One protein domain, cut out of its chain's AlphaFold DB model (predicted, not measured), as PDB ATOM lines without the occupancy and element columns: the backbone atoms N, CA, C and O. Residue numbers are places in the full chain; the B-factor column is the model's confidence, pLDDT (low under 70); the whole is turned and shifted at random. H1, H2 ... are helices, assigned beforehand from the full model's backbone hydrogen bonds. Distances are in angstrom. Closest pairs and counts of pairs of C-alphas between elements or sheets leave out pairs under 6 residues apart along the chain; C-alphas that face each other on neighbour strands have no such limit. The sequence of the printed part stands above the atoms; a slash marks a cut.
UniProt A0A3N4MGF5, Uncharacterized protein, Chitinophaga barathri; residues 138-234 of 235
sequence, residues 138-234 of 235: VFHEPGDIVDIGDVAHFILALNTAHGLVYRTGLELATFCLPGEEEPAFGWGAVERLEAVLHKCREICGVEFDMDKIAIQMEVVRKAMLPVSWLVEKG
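Overview. This is residues 138 to 234 of the 235 residues of an uncharacterized protein of Chitinophaga barathri (UniProt A0A3N4MGF5). Two long helices, H2 and H3, meet near a tight link and make an L, and a third helix, H1, packs across H3 and meets the last part of H2. The long link between H1 and H2, residues 163 to 186, loops within the angle of the L, while a thin arm at the far end of H3 sticks out with residues 223 to 229, of which 227 to 229 belong to the short helix H4. The printed part has 97 residues with four named helices, H1, H2, H3 and H4 along the chain, and no named strand; its class is all helix. It is compact, with a radius of gyration of the C-alphas of 14.0 A, and the C-alphas span 41 by 30 by 22 A.

Along the chain. The printed part begins at Val 138, with its C-alpha at (311.981, 184.706, 254.510). H1 covers residues 148 to 162 and is 21.2 A long from first to last C-alpha; C-alpha 148 is at (302.736, 200.383, 249.235). H2, the longest helix with 18 residues, covers residues 187 to 204 over 25.6 A. H3 covers residues 207 to 223 over 24.9 A, from C-alpha 207 at (295.632, 196.717, 259.210). H4 covers residues 227 to 232 over 8.8 A and ends with C-alpha 232 at (293.457, 170.606, 234.250).

Arrangement. H1 and H2 form a helical hairpin; they run opposite ways at a shallow tilt of 32 degrees, only just short of steep. They touch through residues 148 to 151 of H1 and 200 to 204 of H2 alone, and their closest C-alphas, those of Val 151 and Cys 200, are 5.5 A apart. H1 touches H3 with 14 pairs of C-alphas within 8 A, the closest being those of Leu 156 and Met 217 at 5.5 A. H1 and H3 run the same way at a steep tilt of 57 degrees. H2 and H3 touch only at the corner by their link, about perpendicular at 73 degrees, with the C-alphas of Arg 201 and Glu 207 closest at 6.3 A. H4 is apart from H1, H2 and H3. Every O i to N i+4 pair is within hydrogen-bond range in H1, H3 and H4; in H2 13 of 14 are.

Size, cuts and confidence. The two C-alphas farthest apart, those of Gly 143 and Gly 234, are 42.4 A from each other. The printed part has no cut. The link from H1 to H2, with 24 residues, is long; those from H2 to H3 and from H3 to H4 are tight. The mean pLDDT of the printed part is 76.2; 22 residues are under 70, among them residues 219 to 234, and H4 has a mean of 38.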
ATOM      1  N   VAL A 138     311.116 184.828 253.321       62.25
ATOM      2  CA  VAL A 138     311.981 184.706 254.510       62.25
ATOM      3  C   VAL A 138     313.285 185.502 254.443       62.25
ATOM      4  O   VAL A 138     313.982 185.626 255.456       62.25
ATOM      5  N   PHE A 139     313.631 185.998 253.260       71.19
ATOM      6  CA  PHE A 139     314.791 186.831 253.041       71.19
ATOM      7  C   PHE A 139     314.461 188.313 252.870       71.19
ATOM      8  O   PHE A 139     315.392 189.089 252.712       71.19
ATOM      9  N   HIS A 140     313.198 188.738 252.896       73.50
ATOM     10  CA  HIS A 140     312.919 190.172 252.986       73.50
ATOM     11  C   HIS A 140     313.412 190.710 254.338       73.50
ATOM     12  O   HIS A 140     313.422 190.010 255.353       73.50
ATOM     13  N   GLU A 141     313.840 191.961 254.331       81.62
ATOM     14  CA  GLU A 141     314.217 192.763 255.483       81.62
ATOM     15  C   GLU A 141     313.302 193.990 255.563       81.62
ATOM     16  O   GLU A 141     312.790 194.451 254.542       81.62
ATOM     17  N   PRO A 142     313.098 194.568 256.761       83.75
ATOM     18  CA  PRO A 142     312.276 195.768 256.905       83.75
ATOM     19  C   PRO A 142     312.711 196.920 255.985       83.75
ATOM     20  O   PRO A 142     311.875 197.672 255.507       83.75
ATOM     21  N   GLY A 143     314.011 197.054 255.702       76.19
ATOM     22  CA  GLY A 143     314.529 198.096 254.808       76.19
ATOM     23  C   GLY A 143     314.066 197.978 253.351       76.19
ATOM     24  O   GLY A 143     314.121 198.972 252.633       76.19
ATOM     25  N   ASP A 144     313.582 196.808 252.929       72.81
ATOM     26  CA  ASP A 144     313.105 196.580 251.560       72.81
ATOM     27  C   ASP A 144     311.701 197.146 251.322       72.81
ATOM     28  O   ASP A 144     311.265 197.240 250.179       72.81
ATOM     29  N   ILE A 145     310.971 197.459 252.395       80.00
ATOM     30  CA  ILE A 145     309.589 197.917 252.327       80.00
ATOM     31  C   ILE A 145     309.605 199.432 252.526       80.00
ATOM     32  O   ILE A 145     309.735 199.917 253.657       80.00
ATOM     33  N   VAL A 146     309.517 200.184 251.425       77.00
ATOM     34  CA  VAL A 146     309.570 201.657 251.446       77.00
ATOM     35  C   VAL A 146     308.265 202.303 251.004       77.00
ATOM     36  O   VAL A 146     307.950 203.402 251.469       77.00
ATOM     37  N   ASP A 147     307.471 201.617 250.183       74.31
ATOM     38  CA  ASP A 147     306.148 202.077 249.771       74.31
ATOM     39  C   ASP A 147     305.097 200.951 249.705       74.31
ATOM     40  O   ASP A 147     305.338 199.794 250.055       74.31
ATOM     41  N   ILE A 148     303.872 201.313 249.314       76.44
ATOM     42  CA  ILE A 148     302.736 200.383 249.235       76.44
ATOM     43  C   ILE A 148     302.910 199.316 248.143       76.44
ATOM     44  O   ILE A 148     302.331 198.233 248.245       76.44
ATOM     45  N   GLY A 149     303.704 199.602 247.109       68.19
ATOM     46  CA  GLY A 149     304.065 198.636 246.078       68.19
ATOM     47  C   GLY A 149     304.916 197.518 246.666       68.19
ATOM     48  O   GLY A 149     304.601 196.346 246.462       68.19
ATOM     49  N   ASP A 150     305.916 197.856 247.481       72.44
ATOM     50  CA  ASP A 150     306.756 196.855 248.156       72.44
ATOM     51  C   ASP A 150     305.950 195.967 249.109       72.44
ATOM     52  O   ASP A 150     306.162 194.754 249.164       72.44
ATOM     53  N   VAL A 151     304.963 196.546 249.805       79.69
ATOM     54  CA  VAL A 151     304.025 195.774 250.633       79.69
ATOM     55  C   VAL A 151     303.271 194.744 249.791       79.69
ATOM     56  O   VAL A 151     303.211 193.566 250.155       79.69
ATOM     57  N   ALA A 152     302.708 195.168 248.657       74.31
ATOM     58  CA  ALA A 152     301.992 194.272 247.755       74.31
ATOM     59  C   ALA A 152     302.898 193.147 247.236       74.31
ATOM     60  O   ALA A 152     302.483 191.984 247.214       74.31
ATOM     61  N   HIS A 153     304.149 193.460 246.900       69.69
ATOM     62  CA  HIS A 153     305.117 192.467 246.435       69.69
ATOM     63  C   HIS A 153     305.478 191.454 247.507       69.69
ATOM     64  O   HIS A 153     305.457 190.254 247.235       69.69
ATOM     65  N   PHE A 154     305.761 191.910 248.723       80.44
ATOM     66  CA  PHE A 154     306.070 191.011 249.822       80.44
ATOM     67  C   PHE A 154     304.908 190.044 250.101       80.44
ATOM     68  O   PHE A 154     305.117 188.836 250.244       80.44
ATOM     69  N   ILE A 155     303.666 190.541 250.088       82.44
ATOM     70  CA  ILE A 155     302.474 189.700 250.269       82.44
ATOM     71  C   ILE A 155     302.297 188.715 249.102       82.44
ATOM     72  O   ILE A 155     302.008 187.535 249.323       82.44
ATOM     73  N   LEU A 156     302.497 189.159 247.858       73.50
ATOM     74  CA  LEU A 156     302.446 188.279 246.689       73.50
ATOM     75  C   LEU A 156     303.532 187.195 246.748       73.50
ATOM     76  O   LEU A 156     303.265 186.041 246.400       73.50
ATOM     77  N   ALA A 157     304.730 187.537 247.223       73.62
ATOM     78  CA  ALA A 157     305.823 186.594 247.415       73.62
ATOM     79  C   ALA A 157     305.458 185.536 248.468       73.62
ATOM     80  O   ALA A 157     305.629 184.344 248.206       73.62
ATOM     81  N   LEU A 158     304.896 185.940 249.618       79.25
ATOM     82  CA  LEU A 158     304.380 185.020 250.647       79.25
ATOM     83  C   LEU A 158     303.357 184.041 250.080       79.25
ATOM     84  O   LEU A 158     303.454 182.828 250.297       79.25
ATOM     85  N   ASN A 159     302.426 184.558 249.288       77.12
ATOM     86  CA  ASN A 159     301.386 183.754 248.667       77.12
ATOM     87  C   ASN A 159     301.957 182.782 247.622       77.12
ATOM     88  O   ASN A 159     301.585 181.614 247.577       77.12
ATOM     89  N   THR A 160     302.900 183.237 246.801       68.44
ATOM     90  CA  THR A 160     303.470 182.429 245.714       68.44
ATOM     91  C   THR A 160     304.407 181.340 246.232       68.44
ATOM     92  O   THR A 160     304.354 180.211 245.747       68.44
ATOM     93  N   ALA A 161     305.247 181.655 247.220       72.19
ATOM     94  CA  ALA A 161     306.233 180.718 247.751       72.19
ATOM     95  C   ALA A 161     305.624 179.703 248.730       72.19
ATOM     96  O   ALA A 161     306.026 178.542 248.725       72.19
ATOM     97  N   HIS A 162     304.655 180.128 249.547       78.69
ATOM     98  CA  HIS A 162     304.147 179.322 250.665       78.69
ATOM     99  C   HIS A 162     302.627 179.115 250.634       78.69
ATOM    100  O   HIS A 162     302.058 178.613 251.598       78.69
ATOM    101  N   GLY A 163     301.927 179.539 249.575       79.19
ATOM    102  CA  GLY A 163     300.458 179.502 249.546       79.19
ATOM    103  C   GLY A 163     299.810 180.356 250.642       79.19
ATOM    104  O   GLY A 163     298.629 180.179 250.947       79.19
ATOM    105  N   LEU A 164     300.580 181.251 251.267       83.75
ATOM    106  CA  LEU A 164     300.171 182.003 252.440       83.75
ATOM    107  C   LEU A 164     299.300 183.183 252.019       83.75
ATOM    108  O   LEU A 164     299.759 184.142 251.400       83.75
ATOM    109  N   VAL A 165     298.018 183.110 252.365       84.31
ATOM    110  CA  VAL A 165     297.078 184.218 252.188       84.31
ATOM    111  C   VAL A 165     297.125 185.065 253.450       84.31
ATOM    112  O   VAL A 165     296.578 184.665 254.478       84.31
ATOM    113  N   TYR A 166     297.809 186.210 253.381       84.00
ATOM    114  CA  TYR A 166     297.917 187.111 254.525       84.00
ATOM    115  C   TYR A 166     296.530 187.566 254.984       84.00
ATOM    116  O   TYR A 166     295.679 187.908 254.158       84.00
ATOM    117  N   ARG A 167     296.321 187.554 256.302       84.00
ATOM    118  CA  ARG A 167     295.138 188.092 256.972       84.00
ATOM    119  C   ARG A 167     295.549 188.695 258.307       84.00
ATOM    120  O   ARG A 167     296.461 188.178 258.956       84.00
ATOM    121  N   THR A 168     294.843 189.728 258.748       81.00
ATOM    122  CA  THR A 168     294.973 190.245 260.115       81.00
ATOM    123  C   THR A 168     294.821 189.115 261.143       81.00
ATOM    124  O   THR A 168     293.902 188.300 261.057       81.00
ATOM    125  N   GLY A 169     295.743 189.055 262.110       82.38
ATOM    126  CA  GLY A 169     295.795 188.001 263.130       82.38
ATOM    127  C   GLY A 169     296.467 186.694 262.692       82.38
ATOM    128  O   GLY A 169     296.462 185.738 263.460       82.38
ATOM    129  N   LEU A 170     297.039 186.628 261.485       85.75
ATOM    130  CA  LEU A 170     297.878 185.502 261.078       85.75
ATOM    131  C   LEU A 170     299.118 185.403 261.978       85.75
ATOM    132  O   LEU A 170     299.903 186.344 262.058       85.75
ATOM    133  N   GLU A 171     299.320 184.237 262.585       91.69
ATOM    134  CA  GLU A 171     300.512 183.917 263.371       91.69
ATOM    135  C   GLU A 171     301.487 183.086 262.532       91.69
ATOM    136  O   GLU A 171     301.266 181.901 262.275       91.69
ATOM    137  N   LEU A 172     302.600 183.687 262.101       91.50
ATOM    138  CA  LEU A 172     303.575 182.985 261.258       91.50
ATOM    139  C   LEU A 172     304.254 181.808 261.972       91.50
ATOM    140  O   LEU A 172     304.636 180.839 261.322       91.50
ATOM    141  N   ALA A 173     304.377 181.869 263.300       93.06
ATOM    142  CA  ALA A 173     304.982 180.813 264.114       93.06
ATOM    143  C   ALA A 173     304.210 179.484 264.078       93.06
ATOM    144  O   ALA A 173     304.785 178.433 264.356       93.06
ATOM    145  N   THR A 174     302.913 179.536 263.768       93.31
ATOM    146  CA  THR A 174     301.995 178.389 263.793       93.31
ATOM    147  C   THR A 174     301.391 178.096 262.421       93.31
ATOM    148  O   THR A 174     300.607 177.160 262.281       93.31
ATOM    149  N   PHE A 175     301.751 178.869 261.392       91.81
ATOM    150  CA  PHE A 175     301.273 178.655 260.033       91.81
ATOM    151  C   PHE A 175     301.847 177.356 259.454       91.81
ATOM    152  O   PHE A 175     303.061 177.232 259.296       91.81
ATOM    153  N   CYS A 176     300.971 176.426 259.075       90.19
ATOM    154  CA  CYS A 176     301.327 175.184 258.387       90.19
ATOM    155  C   CYS A 176     300.869 175.227 256.923       90.19
ATOM    156  O   CYS A 176     299.820 175.793 256.597       90.19
ATOM    157  N   LEU A 177     301.645 174.603 256.032       84.94
ATOM    158  CA  LEU A 177     301.233 174.411 254.641       84.94
ATOM    159  C   LEU A 177     300.042 173.436 254.560       84.94
ATOM    160  O   LEU A 177     299.865 172.601 255.449       84.94
ATOM    161  N   PRO A 178     299.211 173.497 253.500       84.19
ATOM    162  CA  PRO A 178     298.092 172.572 253.347       84.19
ATOM    163  C   PRO A 178     298.544 171.106 253.362       84.19
ATOM    164  O   PRO A 178     299.253 170.667 252.462       84.19
ATOM    165  N   GLY A 179     298.078 170.348 254.356       89.12
ATOM    166  CA  GLY A 179     298.413 168.930 254.525       89.12
ATOM    167  C   GLY A 179     299.638 168.655 255.400       89.12
ATOM    168  O   GLY A 179     299.915 167.487 255.653       89.12
ATOM    169  N   GLU A 180     300.319 169.692 255.891       90.56
ATOM    170  CA  GLU A 180     301.469 169.568 256.790       90.56
ATOM    171  C   GLU A 180     301.061 169.810 258.251       90.56
ATOM    172  O   GLU A 180     300.236 170.678 258.547       90.56
ATOM    173  N   GLU A 181     301.652 169.049 259.174       91.25
ATOM    174  CA  GLU A 181     301.452 169.219 260.625       91.25
ATOM    175  C   GLU A 181     302.519 170.124 261.259       91.25
ATOM    176  O   GLU A 181     302.279 170.730 262.304       91.25
ATOM    177  N   GLU A 182     303.686 170.248 260.619       92.81
ATOM    178  CA  GLU A 182     304.776 171.101 261.089       92.81
ATOM    179  C   GLU A 182     304.646 172.542 260.558       92.81
ATOM    180  O   GLU A 182     304.202 172.750 259.422       92.81
ATOM    181  N   PRO A 183     305.058 173.558 261.347       93.12
ATOM    182  CA  PRO A 183     305.074 174.941 260.890       93.12
ATOM    183  C   PRO A 183     305.951 175.131 259.651       93.12
ATOM    184  O   PRO A 183     307.076 174.638 259.574       93.12
ATOM    185  N   ALA A 184     305.468 175.937 258.707       86.50
ATOM    186  CA  ALA A 184     306.153 176.216 257.447       86.50
ATOM    187  C   ALA A 184     307.450 177.026 257.624       86.50
ATOM    188  O   ALA A 184     308.271 177.094 256.708       86.50
ATOM    189  N   PHE A 185     307.629 177.672 258.781       89.19
ATOM    190  CA  PHE A 185     308.745 178.568 259.056       89.19
ATOM    191  C   PHE A 185     309.449 178.190 260.360       89.19
ATOM    192  O   PHE A 185     308.830 178.060 261.412       89.19
ATOM    193  N   GLY A 186     310.779 178.093 260.311       88.69
ATOM    194  CA  GLY A 186     311.596 178.009 261.521       88.69
ATOM    195  C   GLY A 186     311.638 179.341 262.280       88.69
ATOM    196  O   GLY A 186     311.452 180.408 261.696       88.69
ATOM    197  N   TRP A 187     311.973 179.293 263.573       85.00
ATOM    198  CA  TRP A 187     311.979 180.458 264.477       85.00
ATOM    199  C   TRP A 187     312.709 181.694 263.925       85.00
ATOM    200  O   TRP A 187     312.168 182.795 263.950       85.00
ATOM    201  N   GLY A 188     313.910 181.520 263.361       83.62
ATOM    202  CA  GLY A 188     314.666 182.643 262.796       83.62
ATOM    203  C   GLY A 188     314.030 183.255 261.540       83.62
ATOM    204  O   GLY A 188     314.236 184.430 261.261       83.62
ATOM    205  N   ALA A 189     313.262 182.476 260.771       84.00
ATOM    206  CA  ALA A 189     312.511 182.991 259.628       84.00
ATOM    207  C   ALA A 189     311.253 183.742 260.085       84.00
ATOM    208  O   ALA A 189     310.961 184.802 259.540       84.00
ATOM    209  N   VAL A 190     310.564 183.233 261.112       91.00
ATOM    210  CA  VAL A 190     309.400 183.890 261.727       91.00
ATOM    211  C   VAL A 190     309.768 185.284 262.227       91.00
ATOM    212  O   VAL A 190     309.106 186.246 261.859       91.00
ATOM    213  N   GLU A 191     310.851 185.413 262.997       90.06
ATOM    214  CA  GLU A 191     311.289 186.707 263.538       90.06
ATOM    215  C   GLU A 191     311.546 187.741 262.429       90.06
ATOM    216  O   GLU A 191     311.086 188.881 262.511       90.06
ATOM    217  N   ARG A 192     312.223 187.330 261.350       87.69
ATOM    218  CA  ARG A 192     312.472 188.206 260.196       87.69
ATOM    219  C   ARG A 192     311.184 188.603 259.487       87.69
ATOM    220  O   ARG A 192     310.969 189.786 259.242       87.69
ATOM    221  N   LEU A 193     310.328 187.635 259.169       90.44
ATOM    222  CA  LEU A 193     309.068 187.895 258.476       90.44
ATOM    223  C   LEU A 193     308.138 188.800 259.294       90.44
ATOM    224  O   LEU A 193     307.508 189.686 258.723       90.44
ATOM    225  N   GLU A 194     308.081 188.630 260.616       92.62
ATOM    226  CA  GLU A 194     307.305 189.505 261.502       92.62
ATOM    227  C   GLU A 194     307.845 190.937 261.516       92.62
ATOM    228  O   GLU A 194     307.061 191.890 261.511       92.62
ATOM    229  N   ALA A 195     309.169 191.113 261.467       92.06
ATOM    230  CA  ALA A 195     309.774 192.437 261.343       92.06
ATOM    231  C   ALA A 195     309.398 193.112 260.011       92.06
ATOM    232  O   ALA A 195     309.059 194.298 259.991       92.06
ATOM    233  N   VAL A 196     309.394 192.362 258.903       90.75
ATOM    234  CA  VAL A 196     308.944 192.864 257.592       90.75
ATOM    235  C   VAL A 196     307.452 193.203 257.626       90.75
ATOM    236  O   VAL A 196     307.066 194.303 257.245       90.75
ATOM    237  N   LEU A 197     306.606 192.315 258.159       91.25
ATOM    238  CA  LEU A 197     305.168 192.564 258.318       91.25
ATOM    239  C   LEU A 197     304.885 193.783 259.196       91.25
ATOM    240  O   LEU A 197     303.951 194.537 258.921       91.25
ATOM    241  N   HIS A 198     305.678 193.992 260.248       91.56
ATOM    242  CA  HIS A 198     305.598 195.197 261.062       91.56
ATOM    243  C   HIS A 198     305.850 196.443 260.216       91.56
ATOM    244  O   HIS A 198     305.031 197.361 260.247       91.56
ATOM    245  N   LYS A 199     306.893 196.434 259.382       91.88
ATOM    246  CA  LYS A 199     307.157 197.541 258.462       91.88
ATOM    247  C   LYS A 199     306.030 197.756 257.453       91.88
ATOM    248  O   LYS A 199     305.621 198.894 257.227       91.88
ATOM    249  N   CYS A 200     305.473 196.684 256.896       89.81
ATOM    250  CA  CYS A 200     304.333 196.786 255.990       89.81
ATOM    251  C   CYS A 200     303.121 197.454 256.660       89.81
ATOM    252  O   CYS A 200     302.463 198.299 256.049       89.81
ATOM    253  N   ARG A 201     302.860 197.130 257.938       90.06
ATOM    254  CA  ARG A 201     301.806 197.770 258.743       90.06
ATOM    255  C   ARG A 201     302.072 199.263 258.960       90.06
ATOM    256  O   ARG A 201     301.133 200.046 258.847       90.06
ATOM    257  N   GLU A 202     303.320 199.666 259.216       90.00
ATOM    258  CA  GLU A 202     303.681 201.090 259.327       90.00
ATOM    259  C   GLU A 202     303.345 201.870 258.047       90.00
ATOM    260  O   GLU A 202     302.813 202.975 258.128       90.00
ATOM    261  N   ILE A 203     303.627 201.293 256.873       86.31
ATOM    262  CA  ILE A 203     303.389 201.942 255.572       86.31
ATOM    263  C   ILE A 203     301.903 202.017 255.239       86.31
ATOM    264  O   ILE A 203     301.434 203.041 254.747       86.31
ATOM    265  N   CYS A 204     301.154 200.946 255.505       84.56
ATOM    266  CA  CYS A 204     299.723 200.911 255.206       84.56
ATOM    267  C   CYS A 204     298.896 201.776 256.167       84.56
ATOM    268  O   CYS A 204     297.763 202.122 255.853       84.56
ATOM    269  N   GLY A 205     299.426 202.122 257.345       74.81
ATOM    270  CA  GLY A 205     298.777 202.988 258.334       74.81
ATOM    271  C   GLY A 205     297.602 202.347 259.090       74.81
ATOM    272  O   GLY A 205     297.372 202.697 260.247       74.81
ATOM    273  N   VAL A 206     296.884 201.391 258.487       70.88
ATOM    274  CA  VAL A 206     295.836 200.573 259.121       70.88
ATOM    275  C   VAL A 206     295.887 199.120 258.634       70.88
ATOM    276  O   VAL A 206     296.104 198.851 257.454       70.88
ATOM    277  N   GLU A 207     295.627 198.161 259.531       63.78
ATOM    278  CA  GLU A 207     295.632 196.717 259.210       63.78
ATOM    279  C   GLU A 207     294.652 196.352 258.078       63.78
ATOM    280  O   GLU A 207     294.944 195.502 257.241       63.78
ATOM    281  N   PHE A 208     293.532 197.075 257.975       59.22
ATOM    282  CA  PHE A 208     292.524 196.887 256.925       59.22
ATOM    283  C   PHE A 208     293.064 197.094 255.501       59.22
ATOM    284  O   PHE A 208     292.545 196.499 254.554       59.22
ATOM    285  N   ASP A 209     294.096 197.918 255.323       74.00
ATOM    286  CA  ASP A 209     294.670 198.163 254.001       74.00
ATOM    287  C   ASP A 209     295.611 197.028 253.570       74.00
ATOM    288  O   ASP A 209     295.610 196.657 252.396       74.00
ATOM    289  N   MET A 210     296.289 196.363 254.515       74.50
ATOM    290  CA  MET A 210     297.058 195.140 254.235       74.50
ATOM    291  C   MET A 210     296.157 193.989 253.775       74.50
ATOM    292  O   MET A 210     296.488 193.299 252.811       74.50
ATOM    293  N   ASP A 211     294.997 193.802 254.414       78.94
ATOM    294  CA  ASP A 211     294.033 192.763 254.024       78.94
ATOM    295  C   ASP A 211     293.488 192.994 252.605       78.94
ATOM    296  O   ASP A 211     293.375 192.053 251.815       78.94
ATOM    297  N   LYS A 212     293.195 194.249 252.233       79.75
ATOM    298  CA  LYS A 212     292.777 194.580 250.858       79.75
ATOM    299  C   LYS A 212     293.860 194.257 249.840       79.75
ATOM    300  O   LYS A 212     293.549 193.677 248.799       79.75
ATOM    301  N   ILE A 213     295.104 194.635 250.135       77.25
ATOM    302  CA  ILE A 213     296.248 194.346 249.267       77.25
ATOM    303  C   ILE A 213     296.403 192.830 249.120       77.25
ATOM    304  O   ILE A 213     296.507 192.336 248.000       77.25
ATOM    305  N   ALA A 214     296.322 192.073 250.216       76.88
ATOM    306  CA  ALA A 214     296.418 190.615 250.188       76.88
ATOM    307  C   ALA A 214     295.338 189.960 249.318       76.88
ATOM    308  O   ALA A 214     295.649 189.086 248.505       76.88
ATOM    309  N   ILE A 215     294.090 190.425 249.424       79.31
ATOM    310  CA  ILE A 215     292.979 189.956 248.581       79.31
ATOM    311  C   ILE A 215     293.257 190.253 247.103       79.31
ATOM    312  O   ILE A 215     293.086 189.378 246.253       79.31
ATOM    313  N   GLN A 216     293.704 191.470 246.782       73.31
ATOM    314  CA  GLN A 216     294.036 191.840 245.405       73.31
ATOM    315  C   GLN A 216     295.189 190.994 244.853       73.31
ATOM    316  O   GLN A 216     295.110 190.511 243.724       73.31
ATOM    317  N   MET A 217     296.228 190.749 245.652       74.06
ATOM    318  CA  MET A 217     297.367 189.926 245.243       74.06
ATOM    319  C   MET A 217     296.990 188.456 245.062       74.06
ATOM    320  O   MET A 217     297.529 187.790 244.182       74.06
ATOM    321  N   GLU A 218     296.018 187.943 245.817       73.25
ATOM    322  CA  GLU A 218     295.480 186.602 245.584       73.25
ATOM    323  C   GLU A 218     294.787 186.495 244.214       73.25
ATOM    324  O   GLU A 218     294.953 185.491 243.514       73.25
ATOM    325  N   VAL A 219     294.044 187.532 243.807       68.62
ATOM    326  CA  VAL A 219     293.421 187.608 242.473       68.62
ATOM    327  C   VAL A 219     294.488 187.647 241.384       68.62
ATOM    328  O   VAL A 219     294.405 186.871 240.432       68.62
ATOM    329  N   VAL A 220     295.514 188.490 241.543       59.81
ATOM    330  CA  VAL A 220     296.647 188.568 240.607       59.81
ATOM    331  C   VAL A 220     297.347 187.216 240.496       59.81
ATOM    332  O   VAL A 220     297.504 186.706 239.391       59.81
ATOM    333  N   ARG A 221     297.674 186.566 241.620       68.06
ATOM    334  CA  ARG A 221     298.295 185.234 241.624       68.06
ATOM    335  C   ARG A 221     297.455 184.213 240.863       68.06
ATOM    336  O   ARG A 221     297.998 183.451 240.071       68.06
ATOM    337  N   LYS A 222     296.138 184.186 241.094       67.06
ATOM    338  CA  LYS A 222     295.210 183.285 240.391       67.06
ATOM    339  C   LYS A 222     295.153 183.569 238.889       67.06
ATOM    340  O   LYS A 222     295.072 182.623 238.117       67.06
ATOM    341  N   ALA A 223     295.233 184.835 238.483       61.78
ATOM    342  CA  ALA A 223     295.296 185.235 237.077       61.78
ATOM    343  C   ALA A 223     296.654 184.922 236.420       61.78
ATOM    344  O   ALA A 223     296.716 184.741 235.208       61.78
ATOM    345  N   MET A 224     297.727 184.837 237.213       51.78
ATOM    346  CA  MET A 224     299.069 184.436 236.774       51.78
ATOM    347  C   MET A 224     299.286 182.916 236.778       51.78
ATOM    348  O   MET A 224     300.342 182.459 236.339       51.78
ATOM    349  N   LEU A 225     298.326 182.111 237.257       50.12
ATOM    350  CA  LEU A 225     298.399 180.662 237.079       50.12
ATOM    351  C   LEU A 225     298.365 180.360 235.577       50.12
ATOM    352  O   LEU A 225     297.517 180.906 234.866       50.12
ATOM    353  N   PRO A 226     299.267 179.503 235.071       48.81
ATOM    354  CA  PRO A 226     299.265 179.165 233.661       48.81
ATOM    355  C   PRO A 226     297.903 178.571 233.297       48.81
ATOM    356  O   PRO A 226     297.355 177.751 234.035       48.81
ATOM    357  N   VAL A 227     297.357 178.987 232.151       39.50
ATOM    358  CA  VAL A 227     296.045 178.547 231.637       39.50
ATOM    359  C   VAL A 227     295.921 177.015 231.648       39.50
ATOM    360  O   VAL A 227     294.842 176.485 231.896       39.50
ATOM    361  N   SER A 228     297.036 176.297 231.481       38.59
ATOM    362  CA  SER A 228     297.115 174.837 231.599       38.59
ATOM    363  C   SER A 228     296.622 174.290 232.945       38.59
ATOM    364  O   SER A 228     295.944 173.268 232.964       38.59
ATOM    365  N   TRP A 229     296.877 174.980 234.060       39.84
ATOM    366  CA  TRP A 229     296.434 174.559 235.392       39.84
ATOM    367  C   TRP A 229     294.919 174.730 235.594       39.84
ATOM    368  O   TRP A 229     294.280 173.900 236.241       39.84
ATOM    369  N   LEU A 230     294.321 175.781 235.019       32.56
ATOM    370  CA  LEU A 230     292.867 176.006 235.053       32.56
ATOM    371  C   LEU A 230     292.127 174.964 234.203       32.56
ATOM    372  O   LEU A 230     291.141 174.377 234.653       32.56
ATOM    373  N   VAL A 231     292.688 174.638 233.033       37.97
ATOM    374  CA  VAL A 231     292.184 173.589 232.134       37.97
ATOM    375  C   VAL A 231     292.259 172.199 232.781       37.97
ATOM    376  O   VAL A 231     291.300 171.435 232.689       37.97
ATOM    377  N   GLU A 232     293.336 171.874 233.504       37.78
ATOM    378  CA  GLU A 232     293.457 170.606 234.250       37.78
ATOM    379  C   GLU A 232     292.439 170.463 235.396       37.78
ATOM    380  O   GLU A 232     292.124 169.343 235.809       37.78
ATOM    381  N   LYS A 233     291.914 171.576 235.921       38.66
ATOM    382  CA  LYS A 233     290.913 171.586 237.003       38.66
ATOM    383  C   LYS A 233     289.476 171.777 236.521       38.66
ATOM    384  O   LYS A 233     288.571 171.741 237.354       38.66
ATOM    385  N   GLY A 234     289.257 171.901 235.211       31.16
ATOM    386  CA  GLY A 234     287.922 172.018 234.621       31.16
ATOM    387  C   GLY A 234     287.187 173.304 235.010       31.16
ATOM    388  O   GLY A 234     285.962 173.276 235.134       31.16
TER     389      GLY A 234